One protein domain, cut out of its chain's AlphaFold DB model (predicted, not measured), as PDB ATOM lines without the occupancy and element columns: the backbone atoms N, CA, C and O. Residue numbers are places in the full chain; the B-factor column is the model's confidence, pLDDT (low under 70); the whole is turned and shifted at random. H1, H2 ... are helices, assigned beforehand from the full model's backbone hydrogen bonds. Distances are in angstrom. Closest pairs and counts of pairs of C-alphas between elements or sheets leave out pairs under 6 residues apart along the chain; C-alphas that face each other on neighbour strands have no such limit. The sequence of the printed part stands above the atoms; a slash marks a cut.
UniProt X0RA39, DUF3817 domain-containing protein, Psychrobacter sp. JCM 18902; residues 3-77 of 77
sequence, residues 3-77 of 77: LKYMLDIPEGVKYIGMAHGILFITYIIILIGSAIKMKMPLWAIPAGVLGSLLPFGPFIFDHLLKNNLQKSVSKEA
ATOM      1  N   LEU A   3      49.856  80.557  38.949       60.16
ATOM      2  CA  LEU A   3      49.488  81.764  39.710       60.16
ATOM      3  C   LEU A   3      50.339  82.062  40.968       60.16
ATOM      4  O   LEU A   3      50.724  83.204  41.184       60.16
ATOM      5  N   LYS A   4      50.661  81.042  41.780       47.59
ATOM      6  CA  LYS A   4      51.471  81.183  43.010       47.59
ATOM      7  C   LYS A   4      52.917  81.605  42.724       47.59
ATOM      8  O   LYS A   4      53.508  82.275  43.552       47.59
ATOM      9  N   TYR A   5      53.469  81.177  41.587       55.78
ATOM     10  CA  TYR A   5      54.872  81.405  41.223       55.78
ATOM     11  C   TYR A   5      55.049  82.476  40.134       55.78
ATOM     12  O   TYR A   5      56.127  83.033  40.013       55.78
ATOM     13  N   MET A   6      54.011  82.765  39.341       63.34
ATOM     14  CA  MET A   6      54.049  83.736  38.238       63.34
ATOM     15  C   MET A   6      53.519  85.117  38.624       63.34
ATOM     16  O   MET A   6      53.894  86.087  37.979       63.34
ATOM     17  N   LEU A   7      52.629  85.216  39.620       67.56
ATOM     18  CA  LEU A   7      52.045  86.496  40.048       67.56
ATOM     19  C   LEU A   7      52.426  86.891  41.480       67.56
ATOM     20  O   LEU A   7      52.069  87.981  41.903       67.56
ATOM     21  N   ASP A   8      53.135  86.027  42.216       64.88
ATOM     22  CA  ASP A   8      53.613  86.290  43.584       64.88
ATOM     23  C   ASP A   8      52.504  86.722  44.575       64.88
ATOM     24  O   ASP A   8      52.750  87.410  45.561       64.88
ATOM     25  N   ILE A   9      51.253  86.293  44.333       71.12
ATOM     26  CA  ILE A   9      50.093  86.531  45.217       71.12
ATOM     27  C   ILE A   9      49.744  85.233  45.970       71.12
ATOM     28  O   ILE A   9      48.801  84.522  45.597       71.12
ATOM     29  N   PRO A  10      50.479  84.872  47.038       68.56
ATOM     30  CA  PRO A  10      50.219  83.652  47.806       68.56
ATOM     31  C   PRO A  10      48.871  83.689  48.543       68.56
ATOM     32  O   PRO A  10      48.298  82.639  48.839       68.56
ATOM     33  N   GLU A  11      48.335  84.881  48.808       71.25
ATOM     34  CA  GLU A  11      47.098  85.073  49.567       71.25
ATOM     35  C   GLU A  11      45.842  84.647  48.796       71.25
ATOM     36  O   GLU A  11      44.961  84.010  49.372       71.25
ATOM     37  N   GLY A  12      45.772  84.897  47.483       72.62
ATOM     38  CA  GLY A  12      44.598  84.540  46.670       72.62
ATOM     39  C   GLY A  12      44.308  83.036  46.682       72.62
ATOM     40  O   GLY A  12      43.161  82.599  46.740       72.62
ATOM     41  N   VAL A  13      45.365  82.231  46.742       77.88
ATOM     42  CA  VAL A  13      45.292  80.771  46.845       77.88
ATOM     43  C   VAL A  13      44.656  80.338  48.159       77.88
ATOM     44  O   VAL A  13      43.864  79.399  48.180       77.88
ATOM     45  N   LYS A  14      45.006  81.010  49.257       79.81
ATOM     46  CA  LYS A  14      44.507  80.681  50.592       79.81
ATOM     47  C   LYS A  14      42.996  80.892  50.654       79.81
ATOM     48  O   LYS A  14      42.279  79.989  51.076       79.81
ATOM     49  N   TYR A  15      42.512  82.034  50.168       86.00
ATOM     50  CA  TYR A  15      41.080  82.335  50.148       86.00
ATOM     51  C   TYR A  15      40.303  81.424  49.195       86.00
ATOM     52  O   TYR A  15      39.265  80.892  49.586       86.00
ATOM     53  N   ILE A  16      40.817  81.179  47.986       86.06
ATOM     54  CA  ILE A  16      40.176  80.269  47.024       86.06
ATOM     55  C   ILE A  16      40.147  78.840  47.574       86.06
ATOM     56  O   ILE A  16      39.116  78.183  47.492       86.06
ATOM     57  N   GLY A  17      41.240  78.370  48.176       85.38
ATOM     58  CA  GLY A  17      41.306  77.047  48.796       85.38
ATOM     59  C   GLY A  17      40.305  76.892  49.943       85.38
ATOM     60  O   GLY A  17      39.591  75.893  49.999       85.38
ATOM     61  N   MET A  18      40.191  77.902  50.812       91.19
ATOM     62  CA  MET A  18      39.186  77.923  51.882       91.19
ATOM     63  C   MET A  18      37.759  77.930  51.326       91.19
ATOM     64  O   MET A  18      36.935  77.122  51.754       91.19
ATOM     65  N   ALA A  19      37.470  78.793  50.348       92.81
ATOM     66  CA  ALA A  19      36.160  78.857  49.707       92.81
ATOM     67  C   ALA A  19      35.793  77.521  49.045       92.81
ATOM     68  O   ALA A  19      34.687  77.020  49.234       92.81
ATOM     69  N   HIS A  20      36.731  76.900  48.327       86.69
ATOM     70  CA  HIS A  20      36.504  75.620  47.664       86.69
ATOM     71  C   HIS A  20      36.275  74.485  48.670       86.69
ATOM     72  O   HIS A  20      35.380  73.669  48.475       86.69
ATOM     73  N   GLY A  21      37.026  74.464  49.778       89.31
ATOM     74  CA  GLY A  21      36.832  73.493  50.855       89.31
ATOM     75  C   GLY A  21      35.443  73.585  51.493       89.31
ATOM     76  O   GLY A  21      34.780  72.563  51.667       89.31
ATOM     77  N   ILE A  22      34.965  74.803  51.772       95.06
ATOM     78  CA  ILE A  22      33.608  75.029  52.298       95.06
ATOM     79  C   ILE A  22      32.560  74.542  51.291       95.06
ATOM     80  O   ILE A  22      31.680  73.761  51.657       95.06
ATOM     81  N   LEU A  23      32.686  74.939  50.020       91.81
ATOM     82  CA  LEU A  23      31.771  74.514  48.957       91.81
ATOM     83  C   LEU A  23      31.738  72.988  48.796       91.81
ATOM     84  O   LEU A  23      30.664  72.417  48.613       91.81
ATOM     85  N   PHE A  24      32.886  72.316  48.915       90.25
ATOM     86  CA  PHE A  24      32.972  70.861  48.828       90.25
ATOM     87  C   PHE A  24      32.246  70.167  49.988       90.25
ATOM     88  O   PHE A  24      31.482  69.231  49.762       90.25
ATOM     89  N   ILE A  25      32.413  70.646  51.223       92.69
ATOM     90  CA  ILE A  25      31.700  70.090  52.385       92.69
ATOM     91  C   ILE A  25      30.188  70.279  52.223       92.69
ATOM     92  O   ILE A  25      29.423  69.329  52.402       92.69
ATOM     93  N   THR A  26      29.749  71.481  51.839       93.38
ATOM     94  CA  THR A  26      28.334  71.757  51.562       93.38
ATOM     95  C   THR A  26      27.789  70.834  50.471       93.38
ATOM     96  O   THR A  26      26.705  70.272  50.633       93.38
ATOM     97  N   TYR A  27      28.552  70.610  49.398       90.88
ATOM     98  CA  TYR A  27      28.188  69.674  48.335       90.88
ATOM     99  C   TYR A  27      27.990  68.244  48.857       90.88
ATOM    100  O   TYR A  27      26.972  67.628  48.547       90.88
ATOM    101  N   ILE A  28      28.903  67.724  49.685       90.25
ATOM    102  CA  ILE A  28      28.789  66.372  50.262       90.25
ATOM    103  C   ILE A  28      27.516  66.230  51.106       90.25
ATOM    104  O   ILE A  28      26.803  65.233  50.981       90.25
ATOM    105  N   ILE A  29      27.197  67.229  51.933       93.50
ATOM    106  CA  ILE A  29      25.982  67.224  52.763       93.50
ATOM    107  C   ILE A  29      24.731  67.146  51.879       93.50
ATOM    108  O   ILE A  29      23.842  66.329  52.129       93.50
ATOM    109  N   ILE A  30      24.677  67.959  50.819       90.94
ATOM    110  CA  ILE A  30      23.562  67.965  49.865       90.94
ATOM    111  C   ILE A  30      23.478  66.630  49.115       90.94
ATOM    112  O   ILE A  30      22.383  66.088  48.969       90.94
ATOM    113  N   LEU A  31      24.611  66.074  48.678       88.88
ATOM    114  CA  LEU A  31      24.677  64.795  47.968       88.88
ATOM    115  C   LEU A  31      24.098  63.660  48.818       88.88
ATOM    116  O   LEU A  31      23.246  62.915  48.339       88.88
ATOM    117  N   ILE A  32      24.506  63.558  50.085       88.62
ATOM    118  CA  ILE A  32      24.001  62.532  51.008       88.62
ATOM    119  C   ILE A  32      22.507  62.748  51.285       88.62
ATOM    120  O   ILE A  32      21.721  61.803  51.190       88.62
ATOM    121  N   GLY A  33      22.087  63.986  51.569       90.25
ATOM    122  CA  GLY A  33      20.677  64.306  51.813       90.25
ATOM    123  C   GLY A  33      19.779  63.980  50.615       90.25
ATOM    124  O   GLY A  33      18.710  63.386  50.773       90.25
ATOM    125  N   SER A  34      20.234  64.302  49.402       87.38
ATOM    126  CA  SER A  34      19.530  63.980  48.159       87.38
ATOM    127  C   SER A  34      19.519  62.477  47.877       87.38
ATOM    128  O   SER A  34      18.490  61.945  47.459       87.38
ATOM    129  N   ALA A  35      20.625  61.778  48.147       86.81
ATOM    130  CA  ALA A  35      20.715  60.333  47.975       86.81
ATOM    131  C   ALA A  35      19.689  59.592  48.843       86.81
ATOM    132  O   ALA A  35      19.016  58.683  48.354       86.81
ATOM    133  N   ILE A  36      19.503  60.028  50.092       86.00
ATOM    134  CA  ILE A  36      18.498  59.464  51.002       86.00
ATOM    135  C   ILE A  36      17.080  59.821  50.533       86.00
ATOM    136  O   ILE A  36      16.224  58.940  50.429       86.00
ATOM    137  N   LYS A  37      16.820  61.096  50.208       86.38
ATOM    138  CA  LYS A  37      15.477  61.580  49.837       86.38
ATOM    139  C   LYS A  37      14.956  60.968  48.533       86.38
ATOM    140  O   LYS A  37      13.776  60.647  48.446       86.38
ATOM    141  N   MET A  38      15.820  60.799  47.532       82.38
ATOM    142  CA  MET A  38      15.461  60.232  46.226       82.38
ATOM    143  C   MET A  38      15.688  58.716  46.142       82.38
ATOM    144  O   MET A  38      15.523  58.152  45.064       82.38
ATOM    145  N   LYS A  39      16.076  58.054  47.248       80.06
ATOM    146  CA  LYS A  39      16.478  56.634  47.273       80.06
ATOM    147  C   LYS A  39      17.460  56.295  46.144       80.06
ATOM    148  O   LYS A  39      17.296  55.307  45.427       80.06
ATOM    149  N   MET A  40      18.466  57.149  45.958       80.69
ATOM    150  CA  MET A  40      19.484  56.925  44.937       80.69
ATOM    151  C   MET A  40      20.228  55.613  45.216       80.69
ATOM    152  O   MET A  40      20.391  55.231  46.379       80.69
ATOM    153  N   PRO A  41      20.707  54.913  44.175       79.62
ATOM    154  CA  PRO A  41      21.484  53.700  44.376       79.62
ATOM    155  C   PRO A  41      22.760  54.011  45.170       79.62
ATOM    156  O   PRO A  41      23.373  55.056  44.973       79.62
ATOM    157  N   LEU A  42      23.204  53.079  46.020       79.56
ATOM    158  CA  LEU A  42      24.420  53.223  46.844       79.56
ATOM    159  C   LEU A  42      25.674  53.567  46.021       79.56
ATOM    160  O   LEU A  42      26.580  54.219  46.530       79.56
ATOM    161  N   TRP A  43      25.706  53.189  44.737       81.38
ATOM    162  CA  TRP A  43      26.778  53.541  43.799       81.38
ATOM    163  C   TRP A  43      26.821  55.046  43.455       81.38
ATOM    164  O   TRP A  43      27.875  55.561  43.087       81.38
ATOM    165  N   ALA A  44      25.706  55.771  43.601       84.19
ATOM    166  CA  ALA A  44      25.603  57.181  43.237       84.19
ATOM    167  C   ALA A  44      26.415  58.096  44.168       84.19
ATOM    168  O   ALA A  44      26.900  59.134  43.731       84.19
ATOM    169  N   ILE A  45      26.612  57.707  45.431       85.00
ATOM    170  CA  ILE A  45      27.409  58.485  46.388       85.00
ATOM    171  C   ILE A  45      28.892  58.526  45.973       85.00
ATOM    172  O   ILE A  45      29.395  59.623  45.731       85.00
ATOM    173  N   PRO A  46      29.607  57.391  45.815       86.94
ATOM    174  CA  PRO A  46      30.995  57.423  45.359       86.94
ATOM    175  C   PRO A  46      31.125  57.984  43.936       86.94
ATOM    176  O   PRO A  46      32.101  58.676  43.654       86.94
ATOM    177  N   ALA A  47      30.141  57.771  43.057       86.19
ATOM    178  CA  ALA A  47      30.137  58.360  41.718       86.19
ATOM    179  C   ALA A  47      30.001  59.890  41.728       86.19
ATOM    180  O   ALA A  47      30.684  60.559  40.957       86.19
ATOM    181  N   GLY A  48      29.171  60.453  42.611       86.56
ATOM    182  CA  GLY A  48      29.032  61.900  42.778       86.56
ATOM    183  C   GLY A  48      30.299  62.539  43.349       86.56
ATOM    184  O   GLY A  48      30.737  63.578  42.862       86.56
ATOM    185  N   VAL A  49      30.949  61.879  44.313       87.88
ATOM    186  CA  VAL A  49      32.229  62.340  44.885       87.88
ATOM    187  C   VAL A  49      33.364  62.280  43.860       87.88
ATOM    188  O   VAL A  49      34.106  63.244  43.707       87.88
ATOM    189  N   LEU A  50      33.501  61.176  43.122       87.75
ATOM    190  CA  LEU A  50      34.493  61.080  42.044       87.75
ATOM    191  C   LEU A  50      34.176  62.054  40.904       87.75
ATOM    192  O   LEU A  50      35.082  62.630  40.304       87.75
ATOM    193  N   GLY A  51      32.887  62.269  40.639       87.06
ATOM    194  CA  GLY A  51      32.403  63.253  39.687       87.06
ATOM    195  C   GLY A  51      32.822  64.668  40.071       87.06
ATOM    196  O   GLY A  51      33.336  65.382  39.222       87.06
ATOM    197  N   SER A  52      32.683  65.075  41.334       84.06
ATOM    198  CA  SER A  52      33.024  66.438  41.765       84.06
ATOM    199  C   SER A  52      34.524  66.749  41.771       84.06
ATOM    200  O   SER A  52      34.894  67.920  41.727       84.06
ATOM    201  N   LEU A  53      35.390  65.729  41.756       83.94
ATOM    202  CA  LEU A  53      36.840  65.898  41.583       83.94
ATOM    203  C   LEU A  53      37.228  66.234  40.136       83.94
ATOM    204  O   LEU A  53      38.269  66.850  39.900       83.94
ATOM    205  N   LEU A  54      36.410  65.824  39.166       86.50
ATOM    206  CA  LEU A  54      36.631  66.109  37.755       86.50
ATOM    207  C   LEU A  54      35.846  67.366  37.353       86.50
ATOM    208  O   LEU A  54      34.653  67.451  37.635       86.50
ATOM    209  N   PRO A  55      36.438  68.310  36.602       76.81
ATOM    210  CA  PRO A  55      35.767  69.560  36.222       76.81
ATOM    211  C   PRO A  55      34.454  69.350  35.445       76.81
ATOM    212  O   PRO A  55      33.573  70.203  35.483       76.81
ATOM    213  N   PHE A  56      34.295  68.201  34.779       84.44
ATOM    214  CA  PHE A  56      33.082  67.825  34.041       84.44
ATOM    215  C   PHE A  56      32.340  66.619  34.632       84.44
ATOM    216  O   PHE A  56      31.322  66.188  34.088       84.44
ATOM    217  N   GLY A  57      32.825  66.055  35.736       84.44
ATOM    218  CA  GLY A  57      32.229  64.862  36.326       84.44
ATOM    219  C   GLY A  57      30.806  65.058  36.872       84.44
ATOM    220  O   GLY A  57      30.009  64.134  36.701       84.44
ATOM    221  N   PRO A  58      30.403  66.228  37.417       84.44
ATOM    222  CA  PRO A  58      29.025  66.435  37.862       84.44
ATOM    223  C   PRO A  58      28.006  66.365  36.717       84.44
ATOM    224  O   PRO A  58      26.924  65.820  36.905       84.44
ATOM    225  N   PHE A  59      28.357  66.847  35.519       85.19
ATOM    226  CA  PHE A  59      27.472  66.803  34.346       85.19
ATOM    227  C   PHE A  59      27.225  65.368  33.868       85.19
ATOM    228  O   PHE A  59      26.100  64.997  33.535       85.19
ATOM    229  N   ILE A  60      28.276  64.544  33.857       84.31
ATOM    230  CA  ILE A  60      28.175  63.129  33.480       84.31
ATOM    231  C   ILE A  60      27.384  62.363  34.546       84.31
ATOM    232  O   ILE A  60      26.520  61.552  34.209       84.31
ATOM    233  N   PHE A  61      27.647  62.638  35.827       86.81
ATOM    234  CA  PHE A  61      26.917  62.042  36.943       86.81
ATOM    235  C   PHE A  61      25.416  62.351  36.874       86.81
ATOM    236  O   PHE A  61      24.610  61.429  36.984       86.81
ATOM    237  N   ASP A  62      25.042  63.607  36.620       84.25
ATOM    238  CA  ASP A  62      23.642  64.020  36.478       84.25
ATOM    239  C   ASP A  62      22.944  63.286  35.319       84.25
ATOM    240  O   ASP A  62      21.853  62.729  35.477       84.25
ATOM    241  N   HIS A  63      23.623  63.160  34.172       84.12
ATOM    242  CA  HIS A  63      23.103  62.408  33.030       84.12
ATOM    243  C   HIS A  63      22.909  60.912  33.345       84.12
ATOM    244  O   HIS A  63      21.864  60.329  33.034       84.12
ATOM    245  N   LEU A  64      23.891  60.278  33.993       83.69
ATOM    246  CA  LEU A  64      23.810  58.873  34.405       83.69
ATOM    247  C   LEU A  64      22.692  58.642  35.423       83.69
ATOM    248  O   LEU A  64      21.968  57.645  35.333       83.69
ATOM    249  N   LEU A  65      22.541  59.551  36.384       83.75
ATOM    250  CA  LEU A  65      21.525  59.468  37.423       83.75
ATOM    251  C   LEU A  65      20.120  59.588  36.824       83.75
ATOM    252  O   LEU A  65      19.267  58.745  37.106       83.75
ATOM    253  N   LYS A  66      19.902  60.557  35.927       83.62
ATOM    254  CA  LYS A  66      18.633  60.735  35.208       83.62
ATOM    255  C   LYS A  66      18.244  59.488  34.408       83.62
ATOM    256  O   LYS A  66      17.101  59.041  34.494       83.62
ATOM    257  N   ASN A  67      19.195  58.880  33.698       82.19
ATOM    258  CA  ASN A  67      18.946  57.654  32.933       82.19
ATOM    259  C   ASN A  67      18.597  56.456  33.833       82.19
ATOM    260  O   ASN A  67      17.742  55.645  33.473       82.19
ATOM    261  N   ASN A  68      19.232  56.335  35.004       80.75
ATOM    262  CA  ASN A  68      18.913  55.276  35.967       80.75
ATOM    263  C   ASN A  68      17.524  55.468  36.591       80.75
ATOM    264  O   ASN A  68      16.766  54.504  36.671       80.75
ATOM    265  N   LEU A  69      17.169  56.704  36.960       77.88
ATOM    266  CA  LEU A  69      15.842  57.038  37.490       77.88
ATOM    267  C   LEU A  69      14.728  56.798  36.453       77.88
ATOM    268  O   LEU A  69      13.684  56.238  36.782       77.88
ATOM    269  N   GLN A  70      14.958  57.146  35.183       77.12
ATOM    270  CA  GLN A  70      14.009  56.865  34.098       77.12
ATOM    271  C   GLN A  70      13.846  55.355  33.853       77.12
ATOM    272  O   GLN A  70      12.730  54.883  33.630       77.12
ATOM    273  N   LYS A  71      14.936  54.578  33.941       69.25
ATOM    274  CA  LYS A  71      14.876  53.111  33.848       69.25
ATOM    275  C   LYS A  71      14.078  52.479  34.985       69.25
ATOM    276  O   LYS A  71      13.368  51.519  34.713       69.25
ATOM    277  N   SER A  72      14.181  52.976  36.223       66.81
ATOM    278  CA  SER A  72      13.363  52.454  37.330       66.81
ATOM    279  C   SER A  72      11.869  52.676  37.094       66.81
ATOM    280  O   SER A  72      11.108  51.728  37.222       66.81
ATOM    281  N   VAL A  73      11.471  53.870  36.642       66.88
ATOM    282  CA  VAL A  73      10.062  54.199  36.351       66.88
ATOM    283  C   VAL A  73       9.499  53.335  35.216       66.88
ATOM    284  O   VAL A  73       8.399  52.812  35.322       66.88
ATOM    285  N   SER A  74      10.265  53.132  34.139       64.62
ATOM    286  CA  SER A  74       9.831  52.304  33.002       64.62
ATOM    287  C   SER A  74       9.775  50.802  33.307       64.62
ATOM    288  O   SER A  74       9.244  50.058  32.491       64.62
ATOM    289  N   LYS A  75      10.375  50.338  34.407       59.50
ATOM    290  CA  LYS A  75      10.378  48.920  34.801       59.50
ATOM    291  C   LYS A  75       9.170  48.550  35.672       59.50
ATOM    292  O   LYS A  75       8.927  47.368  35.884       59.50
ATOM    293  N   GLU A  76       8.466  49.552  36.194       57.09
ATOM    294  CA  GLU A  76       7.267  49.411  37.030       57.09
ATOM    295  C   GLU A  76       5.958  49.667  36.252       57.09
ATOM    296  O   GLU A  76       4.883  49.465  36.814       57.09
ATOM    297  N   ALA A  77       6.047  50.084  34.980       52.09
ATOM    298  CA  ALA A  77       4.929  50.261  34.044       52.09
ATOM    299  C   ALA A  77       4.816  49.072  33.080       52.09
ATOM    300  O   ALA A  77       3.668  48.713  32.735       52.09
TER     301      ALA A  77
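This is residues 3 to 77 of the 77 residues of the protein "DUF3817 domain-containing protein" of Psychrobacter sp. JCM 18902 (UniProt X0RA39). A long helix, H2, makes one side of a slender zigzag: the chain folds back along the far part of H2 as the short helix H3, then folds again into H4, with H3 between the two longer helices. Residues 14 to 23 of H2 stick out at one end, where the four-residue H1 sits near the beginning of H2, and residues 70 to 77 stick out at the other. The printed part has 75 residues with four named helices, in the order H1, H2, H3, H4, and no named strand; its class is all helix. It is only just extended, close to loose, with a radius of gyration of the C-alphas of 17.1 A and spans of 61 by 21 by 13 A.

Begin with H2, residues 10 to 37, and look at its residues 28 to 35, which alone touch H3, residues 44 to 53. The closest C-alphas there are those of Ile 32 and Ile 45, 7.0 A apart. The two form a helical hairpin, at a shallow tilt of 15 degrees, opposite ways. From H3, go on to H4, residues 57 to 75, whose residues 57 to 65 alone touch H3. Their closest C-alphas are those of Gly 51 and Gly 57, 3.7 A apart. H3 and H4 are a second helical hairpin, at a shallow tilt of 20 degrees, opposite ways. H2 and H4 are apart. At the other end of H2 look for H1, residues 3 to 6, close to H2 but not clearly touching it, with the C-alphas of Lys 4 and Pro 10, their closest, 5.5 A apart. H1 is apart from H3 and H4. In H3 and H4 every O i to N i+4 pair is within hydrogen-bond range; in H2 23 of 24 are, and H1 is too short for such a pair.

Find C-alpha 10 at (50.219, 83.652, 47.806); from there H2 runs 41.2 A to C-alpha 37 at (15.477, 61.580, 49.837). H3 runs 14.3 A from Ala 44 to Leu 53. H4 runs 27.1 A from Gly 57 to C-alpha 75 at (10.378, 48.920, 34.801). H1, from Leu 3 to Met 6, measures 5.2 A.

Look for the farthest C-alphas at Asp 8 and Ala 77, 61.3 A apart. Without the stretches that stand free, the body has 50 residues and spans 43 by 20 by 13 A. The printed part has no cut. The links from H1 to H2 and from H3 to H4 are tight, the link from H2 to H3 is short, and no link is long. In the B-factor column the mean pLDDT of the printed part is 80.7, and you will find values under 70 at residues 3 to 8, residue 10 and residues 71 to 77 of this model.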